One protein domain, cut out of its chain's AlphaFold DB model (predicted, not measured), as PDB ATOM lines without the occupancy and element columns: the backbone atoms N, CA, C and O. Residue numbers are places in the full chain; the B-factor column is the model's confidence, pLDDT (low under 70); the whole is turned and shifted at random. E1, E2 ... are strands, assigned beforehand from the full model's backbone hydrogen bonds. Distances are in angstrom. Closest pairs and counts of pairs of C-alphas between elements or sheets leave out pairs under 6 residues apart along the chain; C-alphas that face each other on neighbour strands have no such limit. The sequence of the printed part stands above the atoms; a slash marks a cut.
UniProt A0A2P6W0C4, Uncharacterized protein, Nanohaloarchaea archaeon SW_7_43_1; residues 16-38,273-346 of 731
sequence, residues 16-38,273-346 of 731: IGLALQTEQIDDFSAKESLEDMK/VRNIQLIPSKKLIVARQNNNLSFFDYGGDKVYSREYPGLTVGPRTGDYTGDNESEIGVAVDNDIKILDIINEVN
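What this domain is: This is residues 16 to 38 and 273 to 346 of the 731 residues of an uncharacterized protein of Nanohaloarchaea archaeon SW_7_43_1 (UniProt A0A2P6W0C4). Two strongly twisted sheets of four strands lie face to face as a well-formed sandwich: E1, E9, E8 and E7 make one layer, E3, E4, E5 and E6 the other. The short strand E2 lies near E7, pairs with no named strand and belongs to neither sheet. The printed part has 97 residues with nine named strands, E1 to E9 in order along the chain, and no named helix; the class is all strand, and both sheets are antiparallel throughout. The whole is compact, with a radius of gyration of the C-alphas of 12.9 A, and spans 42 by 30 by 17 A.

How they stand to each other: Begin at E1, residues 21 to 29, an edge strand that bends by 58 degrees at residue 26. Its antiparallel neighbour is E9, residues 335 to 342; look for N 23 and O 340, 3.0 A apart. Next comes E8, residues 327 to 332, with N 328 and O 339 at 2.8 A, and then the other edge strand, E7, residues 311 to 318, with N 329 and O 316 at 2.8 A. E7, E8 and E9 form a meander, each strand the antiparallel neighbour of the one before. The second sheet is a meander too: E3, residues 273 to 279; E4, residues 284 to 289; E5, residues 292 to 297; and E6, residues 302 to 307. Look there for N 274 and O 288, N 285 and O 296, and N 295 and O 304, each pair 2.8 A apart. The sheets' facing parts are 9.1 A centre to centre, their best planes 4 degrees apart, with the strands of the one at 20 degrees to those of the other. The closest C-alphas of E3 and E7 are those of Asn 275 and Gly 314, 5.4 A apart. For E2, residues 34 to 38, and E7 they are those of Lys 38 and Arg 316, 6.4 A apart. E1 and E3 are apart.

Where its parts are: Find C-alpha 21 at (159.775, 120.730, 354.979); from there E1 runs 23.4 A to C-alpha 29. E3 starts at C-alpha 273, (153.423, 131.562, 369.584), and covers 16.1 A. E7 covers 18.3 A and bends by 52 degrees at residue 314. E9 covers 21.4 A and ends at C-alpha 342, (156.787, 116.719, 353.559).

The domain as a whole: The two C-alphas farthest apart, those of Ile 16 and Lys 31, are 43.0 A apart. Residues 39 to 272 are not printed, and C-alphas 38 and 273 are 20.7 A apart across the cut. Of the links that are printed whole, E7 to E8 is short and the others are tight. Mean pLDDT of the printed part is 80.3; look for values under 70 at residues 16 to 20, 323 and 342 to 346.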
ATOM      1  N   ILE A  16     171.085 115.501 364.614       33.06
ATOM      2  CA  ILE A  16     170.498 115.221 363.305       33.06
ATOM      3  C   ILE A  16     169.004 115.509 363.464       33.06
ATOM      4  O   ILE A  16     168.220 114.646 363.849       33.06
ATOM      5  N   GLY A  17     168.624 116.774 363.297       31.58
ATOM      6  CA  GLY A  17     167.232 117.169 363.197       31.58
ATOM      7  C   GLY A  17     166.725 116.714 361.839       31.58
ATOM      8  O   GLY A  17     167.229 117.180 360.819       31.58
ATOM      9  N   LEU A  18     165.751 115.804 361.832       44.06
ATOM     10  CA  LEU A  18     164.880 115.583 360.681       44.06
ATOM     11  C   LEU A  18     164.365 116.958 360.237       44.06
ATOM     12  O   LEU A  18     163.651 117.627 360.987       44.06
ATOM     13  N   ALA A  19     164.802 117.424 359.069       48.84
ATOM     14  CA  ALA A  19     164.398 118.723 358.561       48.84
ATOM     15  C   ALA A  19     162.983 118.582 358.000       48.84
ATOM     16  O   ALA A  19     162.799 118.160 356.863       48.84
ATOM     17  N   LEU A  20     161.982 118.905 358.820       62.22
ATOM     18  CA  LEU A  20     160.614 119.067 358.342       62.22
ATOM     19  C   LEU A  20     160.616 120.088 357.192       62.22
ATOM     20  O   LEU A  20     161.200 121.166 357.341       62.22
ATOM     21  N   GLN A  21     159.972 119.778 356.070       72.31
ATOM     22  CA  GLN A  21     159.775 120.730 354.979       72.31
ATOM     23  C   GLN A  21     158.286 120.925 354.712       72.31
ATOM     24  O   GLN A  21     157.454 120.101 355.089       72.31
ATOM     25  N   THR A  22     157.951 122.045 354.078       73.50
ATOM     26  CA  THR A  22     156.618 122.247 353.516       73.50
ATOM     27  C   THR A  22     156.710 122.554 352.034       73.50
ATOM     28  O   THR A  22     157.521 123.388 351.620       73.50
ATOM     29  N   GLU A  23     155.854 121.925 351.242       79.44
ATOM     30  CA  GLU A  23     155.691 122.206 349.818       79.44
ATOM     31  C   GLU A  23     154.355 122.904 349.594       79.44
ATOM     32  O   GLU A  23     153.362 122.586 350.237       79.44
ATOM     33  N   GLN A  24     154.344 123.926 348.738       82.19
ATOM     34  CA  GLN A  24     153.092 124.557 348.339       82.19
ATOM     35  C   GLN A  24     152.495 123.703 347.226       82.19
ATOM     36  O   GLN A  24     153.097 123.615 346.160       82.19
ATOM     37  N   ILE A  25     151.335 123.109 347.482       80.31
ATOM     38  CA  ILE A  25     150.660 122.226 346.526       80.31
ATOM     39  C   ILE A  25     149.540 122.937 345.764       80.31
ATOM     40  O   ILE A  25     149.171 122.499 344.682       80.31
ATOM     41  N   ASP A  26     149.022 124.041 346.310       79.88
ATOM     42  CA  ASP A  26     147.997 124.851 345.653       79.88
ATOM     43  C   ASP A  26     148.002 126.302 346.160       79.88
ATOM     44  O   ASP A  26     148.512 126.605 347.254       79.88
ATOM     45  N   ASP A  27     147.418 127.201 345.373       87.00
ATOM     46  CA  ASP A  27     147.224 128.603 345.715       87.00
ATOM     47  C   ASP A  27     145.937 129.215 345.157       87.00
ATOM     48  O   ASP A  27     145.459 128.929 344.064       87.00
ATOM     49  N   PHE A  28     145.378 130.128 345.947       84.00
ATOM     50  CA  PHE A  28     144.163 130.854 345.612       84.00
ATOM     51  C   PHE A  28     144.299 132.324 345.981       84.00
ATOM     52  O   PHE A  28     145.029 132.676 346.904       84.00
ATOM     53  N   SER A  29     143.504 133.181 345.349       83.31
ATOM     54  CA  SER A  29     143.391 134.585 345.750       83.31
ATOM     55  C   SER A  29     141.998 134.880 346.296       83.31
ATOM     56  O   SER A  29     140.983 134.699 345.620       83.31
ATOM     57  N   ALA A  30     141.948 135.384 347.525       82.25
ATOM     58  CA  ALA A  30     140.751 135.948 348.115       82.25
ATOM     59  C   ALA A  30     140.397 137.277 347.434       82.25
ATOM     60  O   ALA A  30     141.248 138.124 347.161       82.25
ATOM     61  N   LYS A  31     139.101 137.491 347.204       83.12
ATOM     62  CA  LYS A  31     138.581 138.725 346.592       83.12
ATOM     63  C   LYS A  31     138.653 139.915 347.547       83.12
ATOM     64  O   LYS A  31     138.730 141.055 347.099       83.12
ATOM     65  N   GLU A  32     138.584 139.655 348.851       83.81
ATOM     66  CA  GLU A  32     138.622 140.656 349.919       83.81
ATOM     67  C   GLU A  32     139.300 140.066 351.168       83.81
ATOM     68  O   GLU A  32     139.601 138.874 351.224       83.81
ATOM     69  N   SER A  33     139.502 140.896 352.194       83.94
ATOM     70  CA  SER A  33     140.082 140.459 353.468       83.94
ATOM     71  C   SER A  33     139.251 139.337 354.108       83.94
ATOM     72  O   SER A  33     138.047 139.488 354.339       83.94
ATOM     73  N   LEU A  34     139.921 138.220 354.397       86.81
ATOM     74  CA  LEU A  34     139.321 137.035 355.002       86.81
ATOM     75  C   LEU A  34     139.075 137.220 356.501       86.81
ATOM     76  O   LEU A  34     139.918 137.745 357.230       86.81
ATOM     77  N   GLU A  35     137.928 136.725 356.957       85.38
ATOM     78  CA  GLU A  35     137.605 136.574 358.377       85.38
ATOM     79  C   GLU A  35     138.041 135.192 358.886       85.38
ATOM     80  O   GLU A  35     138.610 135.086 359.975       85.38
ATOM     81  N   ASP A  36     137.819 134.140 358.090       86.44
ATOM     82  CA  ASP A  36     138.253 132.776 358.399       86.44
ATOM     83  C   ASP A  36     138.388 131.914 357.128       86.44
ATOM     84  O   ASP A  36     137.969 132.304 356.034       86.44
ATOM     85  N   MET A  37     138.968 130.725 357.284       90.06
ATOM     86  CA  MET A  37     139.021 129.691 356.252       90.06
ATOM     87  C   MET A  37     138.897 128.290 356.862       90.06
ATOM     88  O   MET A  37     139.242 128.073 358.028       90.06
ATOM     89  N   LYS A  38     138.452 127.322 356.060       90.44
ATOM     90  CA  LYS A  38     138.477 125.891 356.383       90.44
ATOM     91  C   LYS A  38     138.958 125.086 355.186       90.44
ATOM     92  O   LYS A  38     138.691 125.462 354.050       90.44
ATOM     93  N   VAL A 273     154.230 132.649 370.144       90.38
ATOM     94  CA  VAL A 273     153.423 131.562 369.584       90.38
ATOM     95  C   VAL A 273     151.926 131.801 369.827       90.38
ATOM     96  O   VAL A 273     151.480 132.002 370.964       90.38
ATOM     97  N   ARG A 274     151.129 131.799 368.757       90.06
ATOM     98  CA  ARG A 274     149.676 132.045 368.744       90.06
ATOM     99  C   ARG A 274     148.998 131.192 367.668       90.06
ATOM    100  O   ARG A 274     149.671 130.674 366.789       90.06
ATOM    101  N   ASN A 275     147.664 131.108 367.716       86.88
ATOM    102  CA  ASN A 275     146.833 130.450 366.694       86.88
ATOM    103  C   ASN A 275     147.344 129.048 366.328       86.88
ATOM    104  O   ASN A 275     147.792 128.824 365.210       86.88
ATOM    105  N   ILE A 276     147.338 128.154 367.315       92.75
ATOM    106  CA  ILE A 276     147.819 126.781 367.162       92.75
ATOM    107  C   ILE A 276     146.784 125.920 366.432       92.75
ATOM    108  O   ILE A 276     145.585 126.116 366.639       92.75
ATOM    109  N   GLN A 277     147.258 124.979 365.624       93.00
ATOM    110  CA  GLN A 277     146.486 123.874 365.065       93.00
ATOM    111  C   GLN A 277     147.256 122.569 365.238       93.00
ATOM    112  O   GLN A 277     148.488 122.558 365.167       93.00
ATOM    113  N   LEU A 278     146.530 121.477 365.468       91.00
ATOM    114  CA  LEU A 278     147.110 120.142 365.531       91.00
ATOM    115  C   LEU A 278     147.198 119.544 364.130       91.00
ATOM    116  O   LEU A 278     146.273 119.682 363.339       91.00
ATOM    117  N   ILE A 279     148.269 118.798 363.886       88.00
ATOM    118  CA  ILE A 279     148.428 117.889 362.749       88.00
ATOM    119  C   ILE A 279     148.622 116.491 363.352       88.00
ATOM    120  O   ILE A 279     149.758 116.096 363.652       88.00
ATOM    121  N   PRO A 280     147.528 115.764 363.653       79.69
ATOM    122  CA  PRO A 280     147.599 114.501 364.384       79.69
ATOM    123  C   PRO A 280     148.398 113.418 363.662       79.69
ATOM    124  O   PRO A 280     149.195 112.738 364.310       79.69
ATOM    125  N   SER A 281     148.237 113.307 362.338       78.25
ATOM    126  CA  SER A 281     148.926 112.323 361.487       78.25
ATOM    127  C   SER A 281     150.446 112.388 361.643       78.25
ATOM    128  O   SER A 281     151.108 111.361 361.776       78.25
ATOM    129  N   LYS A 282     151.001 113.602 361.737       79.75
ATOM    130  CA  LYS A 282     152.445 113.829 361.890       79.75
ATOM    131  C   LYS A 282     152.893 114.069 363.342       79.75
ATOM    132  O   LYS A 282     154.082 114.246 363.584       79.75
ATOM    133  N   LYS A 283     151.976 114.065 364.321       87.44
ATOM    134  CA  LYS A 283     152.229 114.434 365.735       87.44
ATOM    135  C   LYS A 283     152.854 115.826 365.901       87.44
ATOM    136  O   LYS A 283     153.740 116.031 366.737       87.44
ATOM    137  N   LEU A 284     152.374 116.782 365.110       91.06
ATOM    138  CA  LEU A 284     152.872 118.154 365.095       91.06
ATOM    139  C   LEU A 284     151.807 119.156 365.516       91.06
ATOM    140  O   LEU A 284     150.602 118.910 365.459       91.06
ATOM    141  N   ILE A 285     152.286 120.319 365.927       92.00
ATOM    142  CA  ILE A 285     151.505 121.519 366.174       92.00
ATOM    143  C   ILE A 285     152.072 122.596 365.274       92.00
ATOM    144  O   ILE A 285     153.244 122.952 365.390       92.00
ATOM    145  N   VAL A 286     151.229 123.151 364.416       93.12
ATOM    146  CA  VAL A 286     151.573 124.329 363.635       93.12
ATOM    147  C   VAL A 286     151.019 125.566 364.323       93.12
ATOM    148  O   VAL A 286     149.897 125.580 364.826       93.12
ATOM    149  N   ALA A 287     151.817 126.622 364.386       92.56
ATOM    150  CA  ALA A 287     151.442 127.853 365.051       92.56
ATOM    151  C   ALA A 287     151.994 129.070 364.319       92.56
ATOM    152  O   ALA A 287     153.048 129.025 363.686       92.56
ATOM    153  N   ARG A 288     151.313 130.203 364.480       90.50
ATOM    154  CA  ARG A 288     151.873 131.499 364.109       90.50
ATOM    155  C   ARG A 288     152.875 131.932 365.174       90.50
ATOM    156  O   ARG A 288     152.499 132.090 366.336       90.50
ATOM    157  N   GLN A 289     154.109 132.210 364.778       89.06
ATOM    158  CA  GLN A 289     155.131 132.797 365.639       89.06
ATOM    159  C   GLN A 289     155.688 134.056 364.971       89.06
ATOM    160  O   GLN A 289     156.389 133.981 363.971       89.06
ATOM    161  N   ASN A 290     155.381 135.237 365.513       84.56
ATOM    162  CA  ASN A 290     155.677 136.516 364.845       84.56
ATOM    163  C   ASN A 290     155.043 136.576 363.427       84.56
ATOM    164  O   ASN A 290     153.813 136.518 363.308       84.56
ATOM    165  N   ASN A 291     155.876 136.666 362.384       78.81
ATOM    166  CA  ASN A 291     155.508 136.616 360.962       78.81
ATOM    167  C   ASN A 291     155.840 135.256 360.321       78.81
ATOM    168  O   ASN A 291     155.936 135.147 359.105       78.81
ATOM    169  N   ASN A 292     156.047 134.227 361.138       85.06
ATOM    170  CA  ASN A 292     156.442 132.909 360.676       85.06
ATOM    171  C   ASN A 292     155.360 131.889 361.000       85.06
ATOM    172  O   ASN A 292     154.575 132.039 361.946       85.06
ATOM    173  N   LEU A 293     155.390 130.817 360.225       90.31
ATOM    174  CA  LEU A 293     154.798 129.551 360.592       90.31
ATOM    175  C   LEU A 293     155.860 128.747 361.344       90.31
ATOM    176  O   LEU A 293     157.006 128.641 360.895       90.31
ATOM    177  N   SER A 294     155.518 128.225 362.513       90.75
ATOM    178  CA  SER A 294     156.429 127.437 363.342       90.75
ATOM    179  C   SER A 294     155.769 126.141 363.758       90.75
ATOM    180  O   SER A 294     154.588 126.111 364.100       90.75
ATOM    181  N   PHE A 295     156.562 125.084 363.716       91.12
ATOM    182  CA  PHE A 295     156.152 123.714 363.931       91.12
ATOM    183  C   PHE A 295     156.786 123.222 365.214       91.12
ATOM    184  O   PHE A 295     157.983 123.413 365.441       91.12
ATOM    185  N   PHE A 296     155.976 122.582 366.034       90.44
ATOM    186  CA  PHE A 296     156.378 122.023 367.308       90.44
ATOM    187  C   PHE A 296     155.950 120.570 367.363       90.44
ATOM    188  O   PHE A 296     154.879 120.223 366.867       90.44
ATOM    189  N   ASP A 297     156.760 119.726 367.981       88.88
ATOM    190  CA  ASP A 297     156.322 118.378 368.308       88.88
ATOM    191  C   ASP A 297     155.351 118.383 369.506       88.88
ATOM    192  O   ASP A 297     155.069 119.407 370.142       88.88
ATOM    193  N   TYR A 298     154.831 117.207 369.854       88.75
ATOM    194  CA  TYR A 298     153.992 117.026 371.047       88.75
ATOM    195  C   TYR A 298     154.777 117.036 372.374       88.75
ATOM    196  O   TYR A 298     154.178 116.924 373.451       88.75
ATOM    197  N   GLY A 299     156.104 117.169 372.311       86.06
ATOM    198  CA  GLY A 299     156.972 117.513 373.434       86.06
ATOM    199  C   GLY A 299     156.999 119.020 373.710       86.06
ATOM    200  O   GLY A 299     157.171 119.421 374.862       86.06
ATOM    201  N   GLY A 300     156.716 119.846 372.704       85.12
ATOM    202  CA  GLY A 300     156.792 121.303 372.751       85.12
ATOM    203  C   GLY A 300     158.099 121.877 372.218       85.12
ATOM    204  O   GLY A 300     158.294 123.095 372.312       85.12
ATOM    205  N   ASP A 301     158.961 121.035 371.656       84.94
ATOM    206  CA  ASP A 301     160.195 121.459 371.014       84.94
ATOM    207  C   ASP A 301     159.893 121.944 369.600       84.94
ATOM    208  O   ASP A 301     159.103 121.350 368.861       84.94
ATOM    209  N   LYS A 302     160.490 123.079 369.224       86.75
ATOM    210  CA  LYS A 302     160.333 123.628 367.877       86.75
ATOM    211  C   LYS A 302     161.140 122.773 366.909       86.75
ATOM    212  O   LYS A 302     162.364 122.740 367.007       86.75
ATOM    213  N   VAL A 303     160.461 122.146 365.957       84.38
ATOM    214  CA  VAL A 303     161.085 121.274 364.953       84.38
ATOM    215  C   VAL A 303     161.443 122.029 363.678       84.38
ATOM    216  O   VAL A 303     162.463 121.749 363.059       84.38
ATOM    217  N   TYR A 304     160.634 123.019 363.290       84.31
ATOM    218  CA  TYR A 304     160.808 123.745 362.034       84.31
ATOM    219  C   TYR A 304     160.136 125.118 362.077       84.31
ATOM    220  O   TYR A 304     159.218 125.367 362.863       84.31
ATOM    221  N   SER A 305     160.594 126.041 361.237       84.62
ATOM    222  CA  SER A 305     159.925 127.316 361.013       84.62
ATOM    223  C   SER A 305     160.175 127.798 359.594       84.62
ATOM    224  O   SER A 305     161.279 127.667 359.075       84.62
ATOM    225  N   ARG A 306     159.149 128.415 359.005       83.50
ATOM    226  CA  ARG A 306     159.208 129.062 357.699       83.50
ATOM    227  C   ARG A 306     158.662 130.478 357.789       83.50
ATOM    228  O   ARG A 306     157.644 130.714 358.445       83.50
ATOM    229  N   GLU A 307     159.345 131.417 357.152       83.69
ATOM    230  CA  GLU A 307     158.892 132.804 357.098       83.69
ATOM    231  C   GLU A 307     157.708 132.953 356.140       83.69
ATOM    232  O   GLU A 307     157.741 132.454 355.017       83.69
ATOM    233  N   TYR A 308     156.674 133.664 356.595       80.12
ATOM    234  CA  TYR A 308     155.522 134.067 355.788       80.12
ATOM    235  C   TYR A 308     155.202 135.540 356.085       80.12
ATOM    236  O   TYR A 308     154.284 135.849 356.857       80.12
ATOM    237  N   PRO A 309     155.988 136.475 355.515       74.19
ATOM    238  CA  PRO A 309     155.733 137.904 355.665       74.19
ATOM    239  C   PRO A 309     154.306 138.213 355.205       74.19
ATOM    240  O   PRO A 309     153.930 137.789 354.124       74.19
ATOM    241  N   GLY A 310     153.514 138.918 356.018       72.12
ATOM    242  CA  GLY A 310     152.128 139.260 355.657       72.12
ATOM    243  C   GLY A 310     151.060 138.249 356.091       72.12
ATOM    244  O   GLY A 310     149.921 138.353 355.659       72.12
ATOM    245  N   LEU A 311     151.369 137.284 356.969       80.00
ATOM    246  CA  LEU A 311     150.369 136.323 357.458       80.00
ATOM    247  C   LEU A 311     149.182 137.027 358.163       80.00
ATOM    248  O   LEU A 311     149.319 137.562 359.276       80.00
ATOM    249  N   THR A 312     148.012 137.030 357.520       76.12
ATOM    250  CA  THR A 312     146.798 137.744 357.952       76.12
ATOM    251  C   THR A 312     145.929 136.857 358.838       76.12
ATOM    252  O   THR A 312     145.634 137.228 359.980       76.12
ATOM    253  N   VAL A 313     145.618 135.645 358.375       77.62
ATOM    254  CA  VAL A 313     144.850 134.630 359.114       77.62
ATOM    255  C   VAL A 313     145.801 133.577 359.688       77.62
ATOM    256  O   VAL A 313     146.792 133.201 359.068       77.62
ATOM    257  N   GLY A 314     145.541 133.122 360.922       80.06
ATOM    258  CA  GLY A 314     146.315 132.025 361.521       80.06
ATOM    259  C   GLY A 314     146.163 130.718 360.734       80.06
ATOM    260  O   GLY A 314     145.169 130.575 360.025       80.06
ATOM    261  N   PRO A 315     147.085 129.752 360.892       89.69
ATOM    262  CA  PRO A 315     147.012 128.504 360.143       89.69
ATOM    263  C   PRO A 315     145.690 127.772 360.383       89.69
ATOM    264  O   PRO A 315     145.076 127.869 361.459       89.69
ATOM    265  N   ARG A 316     145.252 127.047 359.359       91.06
ATOM    266  CA  ARG A 316     144.150 126.082 359.408       91.06
ATOM    267  C   ARG A 316     144.657 124.766 358.857       91.06
ATOM    268  O   ARG A 316     145.529 124.776 357.999       91.06
ATOM    269  N   THR A 317     144.139 123.671 359.379       89.75
ATOM    270  CA  THR A 317     144.517 122.323 358.962       89.75
ATOM    271  C   THR A 317     143.277 121.570 358.515       89.75
ATOM    272  O   THR A 317     142.213 121.765 359.105       89.75
ATOM    273  N   GLY A 318     143.420 120.727 357.503       85.31
ATOM    274  CA  GLY A 318     142.366 119.853 356.989       85.31
ATOM    275  C   GLY A 318     142.895 119.007 355.838       85.31
ATOM    276  O   GLY A 318     143.992 119.281 355.371       85.31
ATOM    277  N   ASP A 319     142.125 118.005 355.425       79.38
ATOM    278  CA  ASP A 319     142.489 117.068 354.355       79.38
ATOM    279  C   ASP A 319     142.154 117.670 352.979       79.38
ATOM    280  O   ASP A 319     141.022 117.596 352.491       79.38
ATOM    281  N   TYR A 320     143.116 118.372 352.390       81.00
ATOM    282  CA  TYR A 320     142.990 118.966 351.067       81.00
ATOM    283  C   TYR A 320     143.266 117.973 349.943       81.00
ATOM    284  O   TYR A 320     142.723 118.170 348.868       81.00
ATOM    285  N   THR A 321     144.081 116.938 350.124       74.44
ATOM    286  CA  THR A 321     144.401 115.990 349.037       74.44
ATOM    287  C   THR A 321     143.464 114.778 348.999       74.44
ATOM    288  O   THR A 321     143.431 114.051 348.005       74.44
ATOM    289  N   GLY A 322     142.634 114.596 350.028       76.06
ATOM    290  CA  GLY A 322     141.717 113.467 350.172       76.06
ATOM    291  C   GLY A 322     142.415 112.169 350.586       76.06
ATOM    292  O   GLY A 322     141.826 111.092 350.442       76.06
ATOM    293  N   ASP A 323     143.663 112.243 351.050       69.38
ATOM    294  CA  ASP A 323     144.484 111.092 351.431       69.38
ATOM    295  C   ASP A 323     144.404 110.762 352.938       69.38
ATOM    296  O   ASP A 323     144.985 109.775 353.399       69.38
ATOM    297  N   ASN A 324     143.576 111.498 353.692       71.94
ATOM    298  CA  ASN A 324     143.452 111.477 355.155       71.94
ATOM    299  C   ASN A 324     144.677 112.014 355.913       71.94
ATOM    300  O   ASN A 324     144.766 111.849 357.141       71.94
ATOM    301  N   GLU A 325     145.613 112.666 355.231       76.44
ATOM    302  CA  GLU A 325     146.609 113.517 355.856       76.44
ATOM    303  C   GLU A 325     146.048 114.933 356.062       76.44
ATOM    304  O   GLU A 325     144.860 115.201 355.904       76.44
ATOM    305  N   SER A 326     146.841 115.822 356.657       81.88
ATOM    306  CA  SER A 326     146.370 117.170 356.981       81.88
ATOM    307  C   SER A 326     147.354 118.185 356.455       81.88
ATOM    308  O   SER A 326     148.445 118.350 357.008       81.88
ATOM    309  N   GLU A 327     146.915 118.915 355.448       87.38
ATOM    310  CA  GLU A 327     147.600 120.052 354.878       87.38
ATOM    311  C   GLU A 327     147.323 121.305 355.700       87.38
ATOM    312  O   GLU A 327     146.453 121.362 356.578       87.38
ATOM    313  N   ILE A 328     148.104 122.342 355.423       90.56
ATOM    314  CA  ILE A 328     148.047 123.613 356.124       90.56
ATOM    315  C   ILE A 328     147.632 124.705 355.152       90.56
ATOM    316  O   ILE A 328     148.364 125.059 354.234       90.56
ATOM    317  N   GLY A 329     146.497 125.325 355.437       88.62
ATOM    318  CA  GLY A 329     146.097 126.587 354.837       88.62
ATOM    319  C   GLY A 329     146.725 127.745 355.586       88.62
ATOM    320  O   GLY A 329     146.606 127.843 356.814       88.62
ATOM    321  N   VAL A 330     147.352 128.660 354.855       89.69
ATOM    322  CA  VAL A 330     147.780 129.963 355.372       89.69
ATOM    323  C   VAL A 330     147.281 131.074 354.461       89.69
ATOM    324  O   VAL A 330     147.344 130.947 353.245       89.69
ATOM    325  N   ALA A 331     146.818 132.176 355.052       86.75
ATOM    326  CA  ALA A 331     146.499 133.388 354.308       86.75
ATOM    327  C   ALA A 331     147.618 134.416 354.502       86.75
ATOM    328  O   ALA A 331     147.946 134.784 355.637       86.75
ATOM    329  N   VAL A 332     148.201 134.860 353.396       84.62
ATOM    330  CA  VAL A 332     149.244 135.880 353.318       84.62
ATOM    331  C   VAL A 332     148.679 137.032 352.507       84.62
ATOM    332  O   VAL A 332     148.447 136.898 351.312       84.62
ATOM    333  N   ASP A 333     148.397 138.149 353.172       82.69
ATOM    334  CA  ASP A 333     147.586 139.229 352.613       82.69
ATOM    335  C   ASP A 333     146.229 138.703 352.104       82.69
ATOM    336  O   ASP A 333     145.398 138.297 352.927       82.69
ATOM    337  N   ASN A 334     146.021 138.696 350.783       79.69
ATOM    338  CA  ASN A 334     144.839 138.135 350.122       79.69
ATOM    339  C   ASN A 334     145.111 136.776 349.456       79.69
ATOM    340  O   ASN A 334     144.175 136.179 348.936       79.69
ATOM    341  N   ASP A 335     146.342 136.268 349.470       84.94
ATOM    342  CA  ASP A 335     146.670 134.980 348.863       84.94
ATOM    343  C   ASP A 335     146.553 133.861 349.898       84.94
ATOM    344  O   ASP A 335     147.083 133.944 351.009       84.94
ATOM    345  N   ILE A 336     145.849 132.797 349.537       85.69
ATOM    346  CA  ILE A 336     145.723 131.579 350.328       85.69
ATOM    347  C   ILE A 336     146.659 130.549 349.728       85.69
ATOM    348  O   ILE A 336     146.609 130.276 348.534       85.69
ATOM    349  N   LYS A 337     147.495 129.959 350.570       87.38
ATOM    350  CA  LYS A 337     148.424 128.905 350.179       87.38
ATOM    351  C   LYS A 337     148.053 127.632 350.904       87.38
ATOM    352  O   LYS A 337     147.888 127.669 352.128       87.38
ATOM    353  N   ILE A 338     147.965 126.537 350.159       85.19
ATOM    354  CA  ILE A 338     147.829 125.196 350.717       85.19
ATOM    355  C   ILE A 338     149.202 124.545 350.711       85.19
ATOM    356  O   ILE A 338     149.889 124.492 349.689       85.19
ATOM    357  N   LEU A 339     149.627 124.131 351.898       85.88
ATOM    358  CA  LEU A 339     150.949 123.592 352.146       85.88
ATOM    359  C   LEU A 339     150.823 122.145 352.588       85.88
ATOM    360  O   LEU A 339     150.190 121.877 353.610       85.88
ATOM    361  N   ASP A 340     151.492 121.253 351.880       82.62
ATOM    362  CA  ASP A 340     151.719 119.901 352.359       82.62
ATOM    363  C   ASP A 340     152.952 119.863 353.277       82.62
ATOM    364  O   ASP A 340     153.893 120.659 353.142       82.62
ATOM    365  N   ILE A 341     152.925 118.968 354.261       76.38
ATOM    366  CA  ILE A 341     154.029 118.713 355.179       76.38
ATOM    367  C   ILE A 341     154.778 117.489 354.681       76.38
ATOM    368  O   ILE A 341     154.471 116.346 355.032       76.38
ATOM    369  N   ILE A 342     155.856 117.758 353.957       69.31
ATOM    370  CA  ILE A 342     156.787 116.719 353.559       69.31
ATOM    371  C   ILE A 342     157.601 116.339 354.788       69.31
ATOM    372  O   ILE A 342     158.580 116.987 355.176       69.31
ATOM    373  N   ASN A 343     157.186 115.241 355.404       52.56
ATOM    374  CA  ASN A 343     158.103 114.466 356.205       52.56
ATOM    375  C   ASN A 343     159.079 113.805 355.232       52.56
ATOM    376  O   ASN A 343     158.702 112.879 354.520       52.56
ATOM    377  N   GLU A 344     160.357 114.183 355.260       38.59
ATOM    378  CA  GLU A 344     161.397 113.217 354.898       38.59
ATOM    379  C   GLU A 344     161.431 112.128 355.986       38.59
ATOM    380  O   GLU A 344     162.335 112.053 356.812       38.59
ATOM    381  N   VAL A 345     160.394 111.291 356.028       31.23
ATOM    382  CA  VAL A 345     160.386 110.017 356.733       31.23
ATOM    383  C   VAL A 345     159.771 109.009 355.782       31.23
ATOM    384  O   VAL A 345     158.564 108.949 355.577       31.23
ATOM    385  N   ASN A 346     160.663 108.222 355.199       37.97
ATOM    386  CA  ASN A 346     160.346 106.940 354.606       37.97
ATOM    387  C   ASN A 346     159.444 106.121 355.517       37.97
ATOM    388  O   ASN A 346     159.853 105.843 356.637       37.97
TER     389      ASN A 346